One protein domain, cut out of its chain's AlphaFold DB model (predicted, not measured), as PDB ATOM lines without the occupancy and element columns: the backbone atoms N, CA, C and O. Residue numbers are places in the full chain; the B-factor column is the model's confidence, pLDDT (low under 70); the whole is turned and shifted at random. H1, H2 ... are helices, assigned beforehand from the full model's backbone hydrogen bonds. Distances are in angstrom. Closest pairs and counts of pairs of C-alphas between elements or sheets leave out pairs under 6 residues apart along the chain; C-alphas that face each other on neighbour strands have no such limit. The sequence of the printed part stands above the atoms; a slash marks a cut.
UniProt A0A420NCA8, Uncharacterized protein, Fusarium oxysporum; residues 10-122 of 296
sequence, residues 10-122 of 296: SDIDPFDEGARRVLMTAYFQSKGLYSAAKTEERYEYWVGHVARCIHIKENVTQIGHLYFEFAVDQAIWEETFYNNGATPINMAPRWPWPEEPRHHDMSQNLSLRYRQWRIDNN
ATOM      1  N   SER A  10      -2.359   0.345  -3.233       61.25
ATOM      2  CA  SER A  10      -2.839   0.098  -1.869       61.25
ATOM      3  C   SER A  10      -2.434   1.170  -0.858       61.25
ATOM      4  O   SER A  10      -3.088   1.280   0.172       61.25
ATOM      5  N   ASP A  11      -1.386   1.945  -1.145       73.44
ATOM      6  CA  ASP A  11      -0.868   2.985  -0.246       73.44
ATOM      7  C   ASP A  11      -1.452   4.370  -0.567       73.44
ATOM      8  O   ASP A  11      -1.160   5.349   0.121       73.44
ATOM      9  N   ILE A  12      -2.262   4.465  -1.626       78.00
ATOM     10  CA  ILE A  12      -2.918   5.701  -2.046       78.00
ATOM     11  C   ILE A  12      -4.352   5.702  -1.546       78.00
ATOM     12  O   ILE A  12      -5.124   4.799  -1.875       78.00
ATOM     13  N   ASP A  13      -4.705   6.756  -0.811       82.00
ATOM     14  CA  ASP A  13      -6.085   7.018  -0.420       82.00
ATOM     15  C   ASP A  13      -6.961   7.126  -1.685       82.00
ATOM     16  O   ASP A  13      -6.769   8.053  -2.483       82.00
ATOM     17  N   PRO A  14      -7.926   6.206  -1.899       80.75
ATOM     18  CA  PRO A  14      -8.843   6.277  -3.031       80.75
ATOM     19  C   PRO A  14      -9.667   7.560  -3.043       80.75
ATOM     20  O   PRO A  14     -10.262   7.867  -4.071       80.75
ATOM     21  N   PHE A  15      -9.748   8.303  -1.938       85.62
ATOM     22  CA  PHE A  15     -10.551   9.513  -1.816       85.62
ATOM     23  C   PHE A  15      -9.759  10.813  -2.008       85.62
ATOM     24  O   PHE A  15     -10.350  11.896  -2.053       85.62
ATOM     25  N   ASP A  16      -8.449  10.711  -2.231       86.31
ATOM     26  CA  ASP A  16      -7.611  11.822  -2.670       86.31
ATOM     27  C   ASP A  16      -7.555  11.860  -4.207       86.31
ATOM     28  O   ASP A  16      -6.841  11.092  -4.857       86.31
ATOM     29  N   GLU A  17      -8.328  12.771  -4.804       87.75
ATOM     30  CA  GLU A  17      -8.371  12.989  -6.257       87.75
ATOM     31  C   GLU A  17      -6.982  13.264  -6.853       87.75
ATOM     32  O   GLU A  17      -6.634  12.722  -7.907       87.75
ATOM     33  N   GLY A  18      -6.171  14.080  -6.177       86.81
ATOM     34  CA  GLY A  18      -4.837  14.434  -6.647       86.81
ATOM     35  C   GLY A  18      -3.927  13.212  -6.673       86.81
ATOM     36  O   GLY A  18      -3.277  12.936  -7.687       86.81
ATOM     37  N   ALA A  19      -3.928  12.436  -5.590       84.88
ATOM     38  CA  ALA A  19      -3.126  11.225  -5.490       84.88
ATOM     39  C   ALA A  19      -3.560  10.157  -6.511       84.88
ATOM     40  O   ALA A  19      -2.697   9.562  -7.171       84.88
ATOM     41  N   ARG A  20      -4.874   9.969  -6.727       90.75
ATOM     42  CA  ARG A  20      -5.390   9.065  -7.772       90.75
ATOM     43  C   ARG A  20      -4.850   9.438  -9.152       90.75
ATOM     44  O   ARG A  20      -4.290   8.589  -9.848       90.75
ATOM     45  N   ARG A  21      -4.966  10.709  -9.546       90.19
ATOM     46  CA  ARG A  21      -4.553  11.176 -10.880       90.19
ATOM     47  C   ARG A  21      -3.050  11.136 -11.102       90.19
ATOM     48  O   ARG A  21      -2.614  10.864 -12.225       90.19
ATOM     49  N   VAL A  22      -2.255  11.360 -10.055       87.12
ATOM     50  CA  VAL A  22      -0.798  11.181 -10.109       87.12
ATOM     51  C   VAL A  22      -0.453   9.720 -10.402       87.12
ATOM     52  O   VAL A  22       0.339   9.466 -11.312       87.12
ATOM     53  N   LEU A  23      -1.089   8.761  -9.717       87.06
ATOM     54  CA  LEU A  23      -0.877   7.337  -9.994       87.06
ATOM     55  C   LEU A  23      -1.325   6.960 -11.403       87.06
ATOM     56  O   LEU A  23      -0.565   6.316 -12.123       87.06
ATOM     57  N   MET A  24      -2.522   7.380 -11.823       88.25
ATOM     58  CA  MET A  24      -3.018   7.104 -13.175       88.25
ATOM     59  C   MET A  24      -2.049   7.629 -14.235       88.25
ATOM     60  O   MET A  24      -1.679   6.903 -15.155       88.25
ATOM     61  N   THR A  25      -1.574   8.866 -14.070       88.19
ATOM     62  CA  THR A  25      -0.604   9.494 -14.973       88.19
ATOM     63  C   THR A  25       0.701   8.707 -15.025       88.19
ATOM     64  O   THR A  25       1.148   8.349 -16.116       88.19
ATOM     65  N   ALA A  26       1.293   8.391 -13.870       84.94
ATOM     66  CA  ALA A  26       2.533   7.621 -13.793       84.94
ATOM     67  C   ALA A  26       2.375   6.231 -14.434       84.94
ATOM     68  O   ALA A  26       3.237   5.783 -15.195       84.94
ATOM     69  N   TYR A  27       1.240   5.574 -14.194       85.19
ATOM     70  CA  TYR A  27       0.947   4.267 -14.765       85.19
ATOM     71  C   TYR A  27       0.802   4.343 -16.290       85.19
ATOM     72  O   TYR A  27       1.467   3.594 -17.008       85.19
ATOM     73  N   PHE A  28       0.004   5.278 -16.814       86.00
ATOM     74  CA  PHE A  28      -0.158   5.462 -18.260       86.00
ATOM     75  C   PHE A  28       1.166   5.817 -18.941       86.00
ATOM     76  O   PHE A  28       1.431   5.333 -20.043       86.00
ATOM     77  N   GLN A  29       2.019   6.616 -18.293       86.12
ATOM     78  CA  GLN A  29       3.359   6.932 -18.790       86.12
ATOM     79  C   GLN A  29       4.229   5.677 -18.870       86.12
ATOM     80  O   GLN A  29       4.839   5.435 -19.910       86.12
ATOM     81  N   SER A  30       4.228   4.839 -17.826       81.12
ATOM     82  CA  SER A  30       5.003   3.588 -17.803       81.12
ATOM     83  C   SER A  30       4.614   2.613 -18.923       81.12
ATOM     84  O   SER A  30       5.446   1.839 -19.391       81.12
ATOM     85  N   LYS A  31       3.360   2.675 -19.387       80.25
ATOM     86  CA  LYS A  31       2.823   1.842 -20.473       80.25
ATOM     87  C   LYS A  31       2.889   2.511 -21.851       80.25
ATOM     88  O   LYS A  31       2.426   1.925 -22.823       80.25
ATOM     89  N   GLY A  32       3.422   3.731 -21.953       82.81
ATOM     90  CA  GLY A  32       3.456   4.494 -23.206       82.81
ATOM     91  C   GLY A  32       2.074   4.933 -23.716       82.81
ATOM     92  O   GLY A  32       1.931   5.259 -24.889       82.81
ATOM     93  N   LEU A  33       1.056   4.942 -22.848       82.62
ATOM     94  CA  LEU A  33      -0.338   5.285 -23.177       82.62
ATOM     95  C   LEU A  33      -0.697   6.739 -22.829       82.62
ATOM     96  O   LEU A  33      -1.803   7.199 -23.129       82.62
ATOM     97  N   TYR A  34       0.220   7.463 -22.182       85.69
ATOM     98  CA  TYR A  34      -0.007   8.831 -21.731       85.69
ATOM     99  C   TYR A  34       0.262   9.868 -22.823       85.69
ATOM    100  O   TYR A  34       1.330   9.905 -23.434       85.69
ATOM    101  N   SER A  35      -0.687  10.784 -22.999       84.94
ATOM    102  CA  SER A  35      -0.517  12.021 -23.757       84.94
ATOM    103  C   SER A  35      -1.355  13.100 -23.090       84.94
ATOM    104  O   SER A  35      -2.568  12.947 -23.013       84.94
ATOM    105  N   ALA A  36      -0.729  14.187 -22.631       80.62
ATOM    106  CA  ALA A  36      -1.421  15.246 -21.889       80.62
ATOM    107  C   ALA A  36      -2.647  15.794 -22.643       80.62
ATOM    108  O   ALA A  36      -3.724  15.895 -22.066       80.62
ATOM    109  N   ALA A  37      -2.508  16.052 -23.949       77.44
ATOM    110  CA  ALA A  37      -3.608  16.534 -24.784       77.44
ATOM    111  C   ALA A  37      -4.764  15.522 -24.886       77.44
ATOM    112  O   ALA A  37      -5.922  15.897 -24.745       77.44
ATOM    113  N   LYS A  38      -4.455  14.230 -25.076       79.50
ATOM    114  CA  LYS A  38      -5.484  13.181 -25.148       79.50
ATOM    115  C   LYS A  38      -6.144  12.926 -23.795       79.50
ATOM    116  O   LYS A  38      -7.319  12.597 -23.754       79.50
ATOM    117  N   THR A  39      -5.396  13.038 -22.699       80.75
ATOM    118  CA  THR A  39      -5.935  12.862 -21.347       80.75
ATOM    119  C   THR A  39      -6.951  13.952 -21.022       80.75
ATOM    120  O   THR A  39      -8.014  13.626 -20.510       80.75
ATOM    121  N   GLU A  40      -6.667  15.210 -21.373       81.00
ATOM    122  CA  GLU A  40      -7.606  16.323 -21.176       81.00
ATOM    123  C   GLU A  40      -8.876  16.153 -22.024       81.00
ATOM    124  O   GLU A  40      -9.990  16.250 -21.517       81.00
ATOM    125  N   GLU A  41      -8.722  15.809 -23.307       79.75
ATOM    126  CA  GLU A  41      -9.855  15.547 -24.205       79.75
ATOM    127  C   GLU A  41     -10.733  14.388 -23.701       79.75
ATOM    128  O   GLU A  41     -11.961  14.502 -23.653       79.75
ATOM    129  N   ARG A  42     -10.110  13.280 -23.270       83.38
ATOM    130  CA  ARG A  42     -10.814  12.149 -22.646       83.38
ATOM    131  C   ARG A  42     -11.548  12.582 -21.392       83.38
ATOM    132  O   ARG A  42     -12.666  12.135 -21.163       83.38
ATOM    133  N   TYR A  43     -10.912  13.409 -20.575       88.00
ATOM    134  CA  TYR A  43     -11.486  13.846 -19.323       88.00
ATOM    135  C   TYR A  43     -12.756  14.675 -19.551       88.00
ATOM    136  O   TYR A  43     -13.800  14.323 -19.005       88.00
ATOM    137  N   GLU A  44     -12.734  15.659 -20.449       84.50
ATOM    138  CA  GLU A  44     -13.935  16.436 -20.798       84.50
ATOM    139  C   GLU A  44     -15.047  15.566 -21.411       84.50
ATOM    140  O   GLU A  44     -16.227  15.697 -21.061       84.50
ATOM    141  N   TYR A  45     -14.686  14.597 -22.260       84.00
ATOM    142  CA  TYR A  45     -15.636  13.609 -22.776       84.00
ATOM    143  C   TYR A  45     -16.295  12.792 -21.648       84.00
ATOM    144  O   TYR A  45     -17.523  12.637 -21.610       84.00
ATOM    145  N   TRP A  46     -15.496  12.287 -20.702       86.25
ATOM    146  CA  TRP A  46     -15.984  11.452 -19.606       86.25
ATOM    147  C   TRP A  46     -16.756  12.237 -18.547       86.25
ATOM    148  O   TRP A  46     -17.712  11.690 -18.002       86.25
ATOM    149  N   VAL A  47     -16.455  13.518 -18.323       89.12
ATOM    150  CA  VAL A  47     -17.272  14.415 -17.485       89.12
ATOM    151  C   VAL A  47     -18.712  14.454 -17.996       89.12
ATOM    152  O   VAL A  47     -19.650  14.191 -17.239       89.12
ATOM    153  N   GLY A  48     -18.908  14.712 -19.293       84.44
ATOM    154  CA  GLY A  48     -20.246  14.747 -19.886       84.44
ATOM    155  C   GLY A  48     -20.955  13.388 -19.853       84.44
ATOM    156  O   GLY A  48     -22.170  13.315 -19.644       84.44
ATOM    157  N   HIS A  49     -20.198  12.303 -20.029       78.94
ATOM    158  CA  HIS A  49     -20.721  10.942 -19.972       78.94
ATOM    159  C   HIS A  49     -21.186  10.552 -18.564       78.94
ATOM    160  O   HIS A  49     -22.331  10.133 -18.378       78.94
ATOM    161  N   VAL A  50     -20.308  10.706 -17.572       85.75
ATOM    162  CA  VAL A  50     -20.572  10.366 -16.172       85.75
ATOM    163  C   VAL A  50     -21.735  11.194 -15.642       85.75
ATOM    164  O   VAL A  50     -22.644  10.637 -15.025       85.75
ATOM    165  N   ALA A  51     -21.797  12.486 -15.980       86.94
ATOM    166  CA  ALA A  51     -22.928  13.340 -15.632       86.94
ATOM    167  C   ALA A  51     -24.261  12.816 -16.191       86.94
ATOM    168  O   ALA A  51     -25.245  12.712 -15.455       86.94
ATOM    169  N   ARG A  52     -24.297  12.394 -17.460       81.88
ATOM    170  CA  ARG A  52     -25.498  11.790 -18.056       81.88
ATOM    171  C   ARG A  52     -25.908  10.501 -17.345       81.88
ATOM    172  O   ARG A  52     -27.090  10.318 -17.058       81.88
ATOM    173  N   CYS A  53     -24.949   9.621 -17.055       78.19
ATOM    174  CA  CYS A  53     -25.196   8.351 -16.371       78.19
ATOM    175  C   CYS A  53     -25.757   8.565 -14.961       78.19
ATOM    176  O   CYS A  53     -26.771   7.964 -14.611       78.19
ATOM    177  N   ILE A  54     -25.154   9.470 -14.189       83.19
ATOM    178  CA  ILE A  54     -25.623   9.854 -12.852       83.19
ATOM    179  C   ILE A  54     -27.036  10.430 -12.920       83.19
ATOM    180  O   ILE A  54     -27.900  10.021 -12.146       83.19
ATOM    181  N   HIS A  55     -27.302  11.340 -13.864       82.56
ATOM    182  CA  HIS A  55     -28.622  11.946 -14.008       82.56
ATOM    183  C   HIS A  55     -29.712  10.898 -14.267       82.56
ATOM    184  O   HIS A  55     -30.759  10.939 -13.627       82.56
ATOM    185  N   ILE A  56     -29.455   9.942 -15.163       72.31
ATOM    186  CA  ILE A  56     -30.404   8.870 -15.496       72.31
ATOM    187  C   ILE A  56     -30.604   7.909 -14.319       72.31
ATOM    188  O   ILE A  56     -31.723   7.459 -14.080       72.31
ATOM    189  N   LYS A  57     -29.523   7.580 -13.605       69.06
ATOM    190  CA  LYS A  57     -29.518   6.576 -12.538       69.06
ATOM    191  C   LYS A  57     -30.143   7.083 -11.246       69.06
ATOM    192  O   LYS A  57     -31.043   6.454 -10.701       69.06
ATOM    193  N   GLU A  58     -29.618   8.195 -10.756       72.12
ATOM    194  CA  GLU A  58     -29.886   8.692  -9.409       72.12
ATOM    195  C   GLU A  58     -31.000   9.749  -9.424       72.12
ATOM    196  O   GLU A  58     -31.609  10.029  -8.395       72.12
ATOM    197  N   ASN A  59     -31.284  10.347 -10.592       75.81
ATOM    198  CA  ASN A  59     -32.225  11.460 -10.758       75.81
ATOM    199  C   ASN A  59     -31.990  12.610  -9.754       75.81
ATOM    200  O   ASN A  59     -32.917  13.310  -9.349       75.81
ATOM    201  N   VAL A  60     -30.733  12.816  -9.352       81.62
ATOM    202  CA  VAL A  60     -30.344  13.848  -8.386       81.62
ATOM    203  C   VAL A  60     -30.038  15.169  -9.077       81.62
ATOM    204  O   VAL A  60     -29.443  15.202 -10.158       81.62
ATOM    205  N   THR A  61     -30.420  16.275  -8.443       84.81
ATOM    206  CA  THR A  61     -30.081  17.652  -8.845       84.81
ATOM    207  C   THR A  61     -28.642  18.025  -8.505       84.81
ATOM    208  O   THR A  61     -28.056  18.895  -9.148       84.81
ATOM    209  N   GLN A  62     -28.061  17.332  -7.527       86.25
ATOM    210  CA  GLN A  62     -26.756  17.599  -6.944       86.25
ATOM    211  C   GLN A  62     -26.013  16.290  -6.676       86.25
ATOM    212  O   GLN A  62     -26.631  15.283  -6.341       86.25
ATOM    213  N   ILE A  63     -24.687  16.309  -6.799       89.25
ATOM    214  CA  ILE A  63     -23.841  15.171  -6.440       89.25
ATOM    215  C   ILE A  63     -22.539  15.648  -5.808       89.25
ATOM    216  O   ILE A  63     -22.066  16.744  -6.126       89.25
ATOM    217  N   GLY A  64     -21.975  14.830  -4.923       89.38
ATOM    218  CA  GLY A  64     -20.684  15.092  -4.304       89.38
ATOM    219  C   GLY A  64     -19.557  15.172  -5.329       89.38
ATOM    220  O   GLY A  64     -19.499  14.363  -6.258       89.38
ATOM    221  N   HIS A  65     -18.654  16.136  -5.148       90.62
ATOM    222  CA  HIS A  65     -17.459  16.316  -5.977       90.62
ATOM    223  C   HIS A  65     -16.613  15.042  -6.022       90.62
ATOM    224  O   HIS A  65     -16.330  14.523  -7.099       90.62
ATOM    225  N   LEU A  66     -16.317  14.481  -4.848       87.50
ATOM    226  CA  LEU A  66     -15.489  13.288  -4.710       87.50
ATOM    227  C   LEU A  66     -16.036  12.093  -5.502       87.50
ATOM    228  O   LEU A  66     -15.293  11.441  -6.233       87.50
ATOM    229  N   TYR A  67     -17.337  11.819  -5.371       88.00
ATOM    230  CA  TYR A  67     -17.993  10.745  -6.112       88.00
ATOM    231  C   TYR A  67     -17.894  10.959  -7.623       88.00
ATOM    232  O   TYR A  67     -17.558  10.041  -8.369       88.00
ATOM    233  N   PHE A  68     -18.188  12.183  -8.063       91.00
ATOM    234  CA  PHE A  68     -18.197  12.529  -9.474       91.00
ATOM    235  C   PHE A  68     -16.816  12.350 -10.108       91.00
ATOM    236  O   PHE A  68     -16.692  11.649 -11.109       91.00
ATOM    237  N   GLU A  69     -15.777  12.927  -9.504       92.94
ATOM    238  CA  GLU A  69     -14.414  12.825 -10.031       92.94
ATOM    239  C   GLU A  69     -13.880  11.393  -9.955       92.94
ATOM    240  O   GLU A  69     -13.202  10.954 -10.878       92.94
ATOM    241  N   PHE A  70     -14.234  10.624  -8.920       89.38
ATOM    242  CA  PHE A  70     -13.875   9.205  -8.841       89.38
ATOM    243  C   PHE A  70     -14.464   8.404 -10.008       89.38
ATOM    244  O   PHE A  70     -13.753   7.624 -10.643       89.38
ATOM    245  N   ALA A  71     -15.744   8.618 -10.327       87.06
ATOM    246  CA  ALA A  71     -16.400   7.948 -11.447       87.06
ATOM    247  C   ALA A  71     -15.795   8.351 -12.805       87.06
ATOM    248  O   ALA A  71     -15.657   7.506 -13.691       87.06
ATOM    249  N   VAL A  72     -15.396   9.620 -12.969       90.69
ATOM    250  CA  VAL A  72     -14.687  10.097 -14.170       90.69
ATOM    251  C   VAL A  72     -13.306   9.453 -14.287       90.69
ATOM    252  O   VAL A  72     -12.972   8.908 -15.341       90.69
ATOM    253  N   ASP A  73     -12.520   9.462 -13.210       91.19
ATOM    254  CA  ASP A  73     -11.177   8.880 -13.176       91.19
ATOM    255  C   ASP A  73     -11.215   7.373 -13.502       91.19
ATOM    256  O   ASP A  73     -10.429   6.886 -14.323       91.19
ATOM    257  N   GLN A  74     -12.174   6.641 -12.923       86.88
ATOM    258  CA  GLN A  74     -12.374   5.220 -13.205       86.88
ATOM    259  C   GLN A  74     -12.669   4.972 -14.688       86.88
ATOM    260  O   GLN A  74     -12.082   4.078 -15.302       86.88
ATOM    261  N   ALA A  75     -13.546   5.779 -15.284       83.94
ATOM    262  CA  ALA A  75     -13.923   5.606 -16.676       83.94
ATOM    263  C   ALA A  75     -12.759   5.897 -17.644       83.94
ATOM    264  O   ALA A  75     -12.576   5.181 -18.633       83.94
ATOM    265  N   ILE A  76     -11.922   6.895 -17.334       87.81
ATOM    266  CA  ILE A  76     -10.696   7.203 -18.092       87.81
ATOM    267  C   ILE A  76      -9.683   6.064 -17.995       87.81
ATOM    268  O   ILE A  76      -9.042   5.723 -18.994       87.81
ATOM    269  N   TRP A  77      -9.520   5.485 -16.803       85.56
ATOM    270  CA  TRP A  77      -8.655   4.328 -16.600       85.56
ATOM    271  C   TRP A  77      -9.063   3.172 -17.489       85.56
ATOM    272  O   TRP A  77      -8.240   2.663 -18.247       85.56
ATOM    273  N   GLU A  78     -10.335   2.797 -17.431       78.00
ATOM    274  CA  GLU A  78     -10.860   1.698 -18.222       78.00
ATOM    275  C   GLU A  78     -10.674   2.002 -19.721       78.00
ATOM    276  O   GLU A  78      -9.986   1.255 -20.416       78.00
ATOM    277  N   GLU A  79     -11.156   3.144 -20.219       79.94
ATOM    278  CA  GLU A  79     -11.056   3.525 -21.639       79.94
ATOM    279  C   GLU A  79      -9.625   3.500 -22.195       79.94
ATOM    280  O   GLU A  79      -9.398   2.994 -23.300       79.94
ATOM    281  N   THR A  80      -8.651   3.969 -21.411       80.25
ATOM    282  CA  THR A  80      -7.251   4.078 -21.841       80.25
ATOM    283  C   THR A  80      -6.641   2.718 -22.194       80.25
ATOM    284  O   THR A  80      -5.829   2.633 -23.123       80.25
ATOM    285  N   PHE A  81      -7.025   1.643 -21.504       72.31
ATOM    286  CA  PHE A  81      -6.517   0.303 -21.811       72.31
ATOM    287  C   PHE A  81      -7.284  -0.390 -22.932       72.31
ATOM    288  O   PHE A  81      -6.700  -1.202 -23.644       72.31
ATOM    289  N   TYR A  82      -8.557  -0.060 -23.141       63.25
ATOM    290  CA  TYR A  82      -9.379  -0.768 -24.122       63.25
ATOM    291  C   TYR A  82      -9.301  -0.179 -25.537       63.25
ATOM    292  O   TYR A  82      -9.322  -0.940 -26.503       63.25
ATOM    293  N   ASN A  83      -9.125   1.138 -25.693       59.03
ATOM    294  CA  ASN A  83      -9.079   1.774 -27.020       59.03
ATOM    295  C   ASN A  83      -7.716   1.685 -27.730       59.03
ATOM    296  O   ASN A  83      -7.639   1.916 -28.934       59.03
ATOM    297  N   ASN A  84      -6.636   1.332 -27.028       52.41
ATOM    298  CA  ASN A  84      -5.290   1.324 -27.617       52.41
ATOM    299  C   ASN A  84      -4.861  -0.025 -28.216       52.41
ATOM    300  O   ASN A  84      -3.730  -0.135 -28.682       52.41
ATOM    301  N   GLY A  85      -5.714  -1.060 -28.194       47.62
ATOM    302  CA  GLY A  85      -5.416  -2.385 -28.771       47.62
ATOM    303  C   GLY A  85      -4.182  -3.095 -28.184       47.62
ATOM    304  O   GLY A  85      -3.793  -4.153 -28.672       47.62
ATOM    305  N   ALA A  86      -3.560  -2.511 -27.156       45.41
ATOM    306  CA  ALA A  86      -2.279  -2.924 -26.594       45.41
ATOM    307  C   ALA A  86      -2.414  -4.088 -25.605       45.41
ATOM    308  O   ALA A  86      -1.433  -4.772 -25.317       45.41
ATOM    309  N   THR A  87      -3.621  -4.342 -25.103       48.16
ATOM    310  CA  THR A  87      -3.918  -5.453 -24.202       48.16
ATOM    311  C   THR A  87      -4.852  -6.445 -24.895       48.16
ATOM    312  O   THR A  87      -5.952  -6.078 -25.317       48.16
ATOM    313  N   PRO A  88      -4.452  -7.727 -25.013       46.44
ATOM    314  CA  PRO A  88      -5.386  -8.805 -25.294       46.44
ATOM    315  C   PRO A  88      -6.597  -8.716 -24.357       46.44
ATOM    316  O   PRO A  88      -6.476  -8.303 -23.201       46.44
ATOM    317  N   ILE A  89      -7.767  -9.115 -24.855       41.62
ATOM    318  CA  ILE A  89      -9.006  -9.234 -24.075       41.62
ATOM    319  C   ILE A  89      -8.671  -9.950 -22.747       41.62
ATOM    320  O   ILE A  89      -8.156 -11.066 -22.790       41.62
ATOM    321  N   ASN A  90      -8.950  -9.307 -21.602       42.31
ATOM    322  CA  ASN A  90      -8.616  -9.717 -20.217       42.31
ATOM    323  C   ASN A  90      -7.248  -9.294 -19.630       42.31
ATOM    324  O   ASN A  90      -6.907  -9.776 -18.554       42.31
ATOM    325  N   MET A  91      -6.482  -8.395 -20.260       49.22
ATOM    326  CA  MET A  91      -5.208  -7.886 -19.697       49.22
ATOM    327  C   MET A  91      -5.206  -6.395 -19.320       49.22
ATOM    328  O   MET A  91      -4.184  -5.876 -18.878       49.22
ATOM    329  N   ALA A  92      -6.322  -5.680 -19.487       57.12
ATOM    330  CA  ALA A  92      -6.435  -4.334 -18.930       57.12
ATOM    331  C   ALA A  92      -6.456  -4.432 -17.392       57.12
ATOM    332  O   ALA A  92      -7.293  -5.165 -16.853       57.12
ATOM    333  N   PRO A  93      -5.558  -3.733 -16.678       68.12
ATOM    334  CA  PRO A  93      -5.551  -3.774 -15.226       68.12
ATOM    335  C   PRO A  93      -6.885  -3.236 -14.706       68.12
ATOM    336  O   PRO A  93      -7.396  -2.218 -15.182       68.12
ATOM    337  N   ARG A  94      -7.477  -3.933 -13.733       68.62
ATOM    338  CA  ARG A  94      -8.708  -3.474 -13.082       68.62
ATOM    339  C   ARG A  94      -8.462  -2.116 -12.429       68.62
ATOM    340  O   ARG A  94      -7.345  -1.833 -11.999       68.62
ATOM    341  N   TRP A  95      -9.517  -1.310 -12.326       80.62
ATOM    342  CA  TRP A  95      -9.496  -0.111 -11.497       80.62
ATOM    343  C   TRP A  95      -8.898  -0.434 -10.111       80.62
ATOM    344  O   TRP A  95      -9.401  -1.358  -9.455       80.62
ATOM    345  N   PRO A  96      -7.817   0.249  -9.680       78.12
ATOM    346  CA  PRO A  96      -7.045  -0.171  -8.508       78.12
ATOM    347  C   PRO A  96      -7.801  -0.068  -7.181       78.12
ATOM    348  O   PRO A  96      -7.419  -0.716  -6.207       78.12
ATOM    349  N   TRP A  97      -8.872   0.727  -7.144       82.12
ATOM    350  CA  TRP A  97      -9.602   1.057  -5.928       82.12
ATOM    351  C   TRP A  97     -10.996   0.414  -5.930       82.12
ATOM    352  O   TRP A  97     -11.890   0.872  -6.639       82.12
ATOM    353  N   PRO A  98     -11.212  -0.670  -5.159       71.00
ATOM    354  CA  PRO A  98     -12.503  -1.358  -5.113       71.00
ATOM    355  C   PRO A  98     -13.558  -0.622  -4.273       71.00
ATOM    356  O   PRO A  98     -14.730  -0.987  -4.336       71.00
ATOM    357  N   GLU A  99     -13.144   0.354  -3.463       76.50
ATOM    358  CA  GLU A  99     -14.018   1.144  -2.599       76.50
ATOM    359  C   GLU A  99     -14.497   2.394  -3.340       76.50
ATOM    360  O   GLU A  99     -13.701   3.247  -3.723       76.50
ATOM    361  N   GLU A 100     -15.809   2.482  -3.555       78.94
ATOM    362  CA  GLU A 100     -16.456   3.616  -4.215       78.94
ATOM    363  C   GLU A 100     -16.908   4.641  -3.156       78.94
ATOM    364  O   GLU A 100     -17.506   4.245  -2.142       78.94
ATOM    365  N   PRO A 101     -16.672   5.953  -3.363       83.50
ATOM    366  CA  PRO A 101     -17.274   6.989  -2.530       83.50
ATOM    367  C   PRO A 101     -18.802   6.875  -2.533       83.50
ATOM    368  O   PRO A 101     -19.414   6.379  -3.479       83.50
ATOM    369  N   ARG A 102     -19.472   7.375  -1.493       77.44
ATOM    370  CA  ARG A 102     -20.942   7.424  -1.507       77.44
ATOM    371  C   ARG A 102     -21.399   8.578  -2.399       77.44
ATOM    372  O   ARG A 102     -20.906   9.689  -2.266       77.44
ATOM    373  N   HIS A 103     -22.398   8.358  -3.250       71.62
ATOM    374  CA  HIS A 103     -22.922   9.398  -4.153       71.62
ATOM    375  C   HIS A 103     -23.481  10.637  -3.422       71.62
ATOM    376  O   HIS A 103     -23.461  11.738  -3.959       71.62
ATOM    377  N   HIS A 104     -23.957  10.480  -2.185       73.12
ATOM    378  CA  HIS A 104     -24.437  11.574  -1.331       73.12
ATOM    379  C   HIS A 104     -23.353  12.126  -0.389       73.12
ATOM    380  O   HIS A 104     -23.665  12.902   0.515       73.12
ATOM    381  N   ASP A 105     -22.094  11.712  -0.551       77.75
ATOM    382  CA  ASP A 105     -20.977  12.263   0.206       77.75
ATOM    383  C   ASP A 105     -20.637  13.671  -0.296       77.75
ATOM    384  O   ASP A 105     -20.056  13.854  -1.364       77.75
ATOM    385  N   MET A 106     -21.008  14.672   0.499       81.44
ATOM    386  CA  MET A 106     -20.750  16.086   0.223       81.44
ATOM    387  C   MET A 106     -19.519  16.619   0.974       81.44
ATOM    388  O   MET A 106     -19.341  17.834   1.057       81.44
ATOM    389  N   SER A 107     -18.671  15.749   1.542       76.00
ATOM    390  CA  SER A 107     -17.494  16.142   2.340       76.00
ATOM    391  C   SER A 107     -16.494  17.016   1.576       76.00
ATOM    392  O   SER A 107     -15.849  17.871   2.177       76.00
ATOM    393  N   GLN A 108     -16.411  16.854   0.251       79.44
ATOM    394  CA  GLN A 108     -15.594  17.680  -0.649       79.44
ATOM    395  C   GLN A 108     -16.427  18.686  -1.464       79.44
ATOM    396  O   GLN A 108     -16.005  19.132  -2.529       79.44
ATOM    397  N   ASN A 109     -17.592  19.086  -0.947       86.44
ATOM    398  CA  ASN A 109     -18.577  19.947  -1.607       86.44
ATOM    399  C   ASN A 109     -19.276  19.290  -2.813       86.44
ATOM    400  O   ASN A 109     -19.107  18.110  -3.123       86.44
ATOM    401  N   LEU A 110     -20.121  20.086  -3.468       89.44
ATOM    402  CA  LEU A 110     -20.866  19.733  -4.672       89.44
ATOM    403  C   LEU A 110     -19.950  19.706  -5.901       89.44
ATOM    404  O   LEU A 110     -19.117  20.594  -6.072       89.44
ATOM    405  N   SER A 111     -20.180  18.758  -6.810       91.31
ATOM    406  CA  SER A 111     -19.522  18.747  -8.118       91.31
ATOM    407  C   SER A 111     -19.974  19.950  -8.951       91.31
ATOM    408  O   SER A 111     -21.099  20.001  -9.465       91.31
ATOM    409  N   LEU A 112     -19.073  20.921  -9.122       90.56
ATOM    410  CA  LEU A 112     -19.303  22.073  -9.997       90.56
ATOM    411  C   LEU A 112     -19.429  21.649 -11.465       90.56
ATOM    412  O   LEU A 112     -20.195  22.257 -12.207       90.56
ATOM    413  N   ARG A 113     -18.744  20.574 -11.869       90.94
ATOM    414  CA  ARG A 113     -18.818  20.025 -13.229       90.94
ATOM    415  C   ARG A 113     -20.165  19.385 -13.521       90.94
ATOM    416  O   ARG A 113     -20.757  19.680 -14.554       90.94
ATOM    417  N   TYR A 114     -20.700  18.585 -12.597       90.19
ATOM    418  CA  TYR A 114     -22.055  18.049 -12.743       90.19
ATOM    419  C   TYR A 114     -23.093  19.173 -12.795       90.19
ATOM    420  O   TYR A 114     -23.989  19.159 -13.641       90.19
ATOM    421  N   ARG A 115     -22.945  20.188 -11.932       89.88
ATOM    422  CA  ARG A 115     -23.797  21.382 -11.948       89.88
ATOM    423  C   ARG A 115     -23.738  22.106 -13.296       89.88
ATOM    424  O   ARG A 115     -24.791  22.415 -13.844       89.88
ATOM    425  N   GLN A 116     -22.541  22.354 -13.825       88.31
ATOM    426  CA  GLN A 116     -22.357  23.019 -15.115       88.31
ATOM    427  C   GLN A 116     -22.963  22.198 -16.256       88.31
ATOM    428  O   GLN A 116     -23.752  22.725 -17.032       88.31
ATOM    429  N   TRP A 117     -22.716  20.887 -16.284       93.00
ATOM    430  CA  TRP A 117     -23.316  19.995 -17.271       93.00
ATOM    431  C   TRP A 117     -24.852  20.048 -17.245       93.00
ATOM    432  O   TRP A 117     -25.484  20.058 -18.299       93.00
ATOM    433  N   ARG A 118     -25.478  20.132 -16.061       89.69
ATOM    434  CA  ARG A 118     -26.937  20.306 -15.953       89.69
ATOM    435  C   ARG A 118     -27.407  21.631 -16.549       89.69
ATOM    436  O   ARG A 118     -28.404  21.622 -17.267       89.69
ATOM    437  N   ILE A 119     -26.692  22.731 -16.293       88.31
ATOM    438  CA  ILE A 119     -26.982  24.048 -16.888       88.31
ATOM    439  C   ILE A 119     -26.910  23.956 -18.415       88.31
ATOM    440  O   ILE A 119     -27.871  24.314 -19.093       88.31
ATOM    441  N   ASP A 120     -25.826  23.390 -18.945       87.56
ATOM    442  CA  ASP A 120     -25.595  23.260 -20.388       87.56
ATOM    443  C   ASP A 120     -26.657  22.381 -21.077       87.56
ATOM    444  O   ASP A 120     -26.937  22.539 -22.265       87.56
ATOM    445  N   ASN A 121     -27.288  21.470 -20.327       87.00
ATOM    446  CA  ASN A 121     -28.345  20.575 -20.806       87.00
ATOM    447  C   ASN A 121     -29.769  21.039 -20.432       87.00
ATOM    448  O   ASN A 121     -30.717  20.272 -20.603       87.00
ATOM    449  N   ASN A 122     -29.951  22.281 -19.963       88.25
ATOM    450  CA  ASN A 122     -31.249  22.849 -19.561       88.25
ATOM    451  C   ASN A 122     -31.981  22.040 -18.468       88.25
ATOM    452  O   ASN A 122     -33.213  21.959 -18.453       88.25
TER     453      ASN A 122
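What this domain is: This is residues 10 to 122 of the 296 residues of an uncharacterized protein of Fusarium oxysporum (UniProt A0A420NCA8). What is the shape of this model? H3 lies in the middle, with H1 side by side with it and H2, the longest helix, crossing it steeply; short H4 packs on residues 47 to 51 of H2. A long link with no named element, residues 83 to 111, folds back from the end of H3 to H4. What is it built of? The printed part has 113 residues with four named helices, in the order H1, H2, H3, H4, and no named strand; the class is all helix. How closely is it drawn together? It is compact, with a radius of gyration of the C-alphas of 14.5 A and spans of 39 by 31 by 25 A.

How they stand to each other: What touches the longest helix? H2, residues 36 to 58, touches H3, residues 65 to 82, with residues 42 to 51 alone, at a steep tilt of 59 degrees, opposite ways; the closest C-alphas, of Trp 46 and Val 72, are 5.8 A apart. H2 also touches H4, residues 112 to 120, about perpendicular at 75 degrees, with C-alphas 51 and 114 closest at 5.6 A. Where is the remaining helix? H1, residues 17 to 30, touches H3 at a shallow tilt of 10 degrees, the same way, with C-alphas 17 and 69 closest at 7.1 A; it is apart from H2 and H4. Are the helix backbones whole? Every O i to N i+4 pair is within hydrogen-bond range in H1, H2 and H4, and 13 of 14 are in H3.

Where its parts are: How long are the helices? From first to last C-alpha H2 measures 31.8 A, H3 26.2 A, H1 20.0 A and H4 12.2 A. Where are the anchor points? H1 begins at C-alpha 17, (-8.371, 12.989, -6.257), and H4 ends at C-alpha 120, (-25.595, 23.260, -20.388).

The domain as a whole: How far does it reach? The two C-alphas farthest apart, of Pro 88 and Asn 122, are 41.3 A apart. Is it continuous? The printed part has no cut; the link from H3 to H4 is long, with 29 residues. Where is confidence low? Residue 10, residue 57 and residues 82 to 94 have pLDDT under 70.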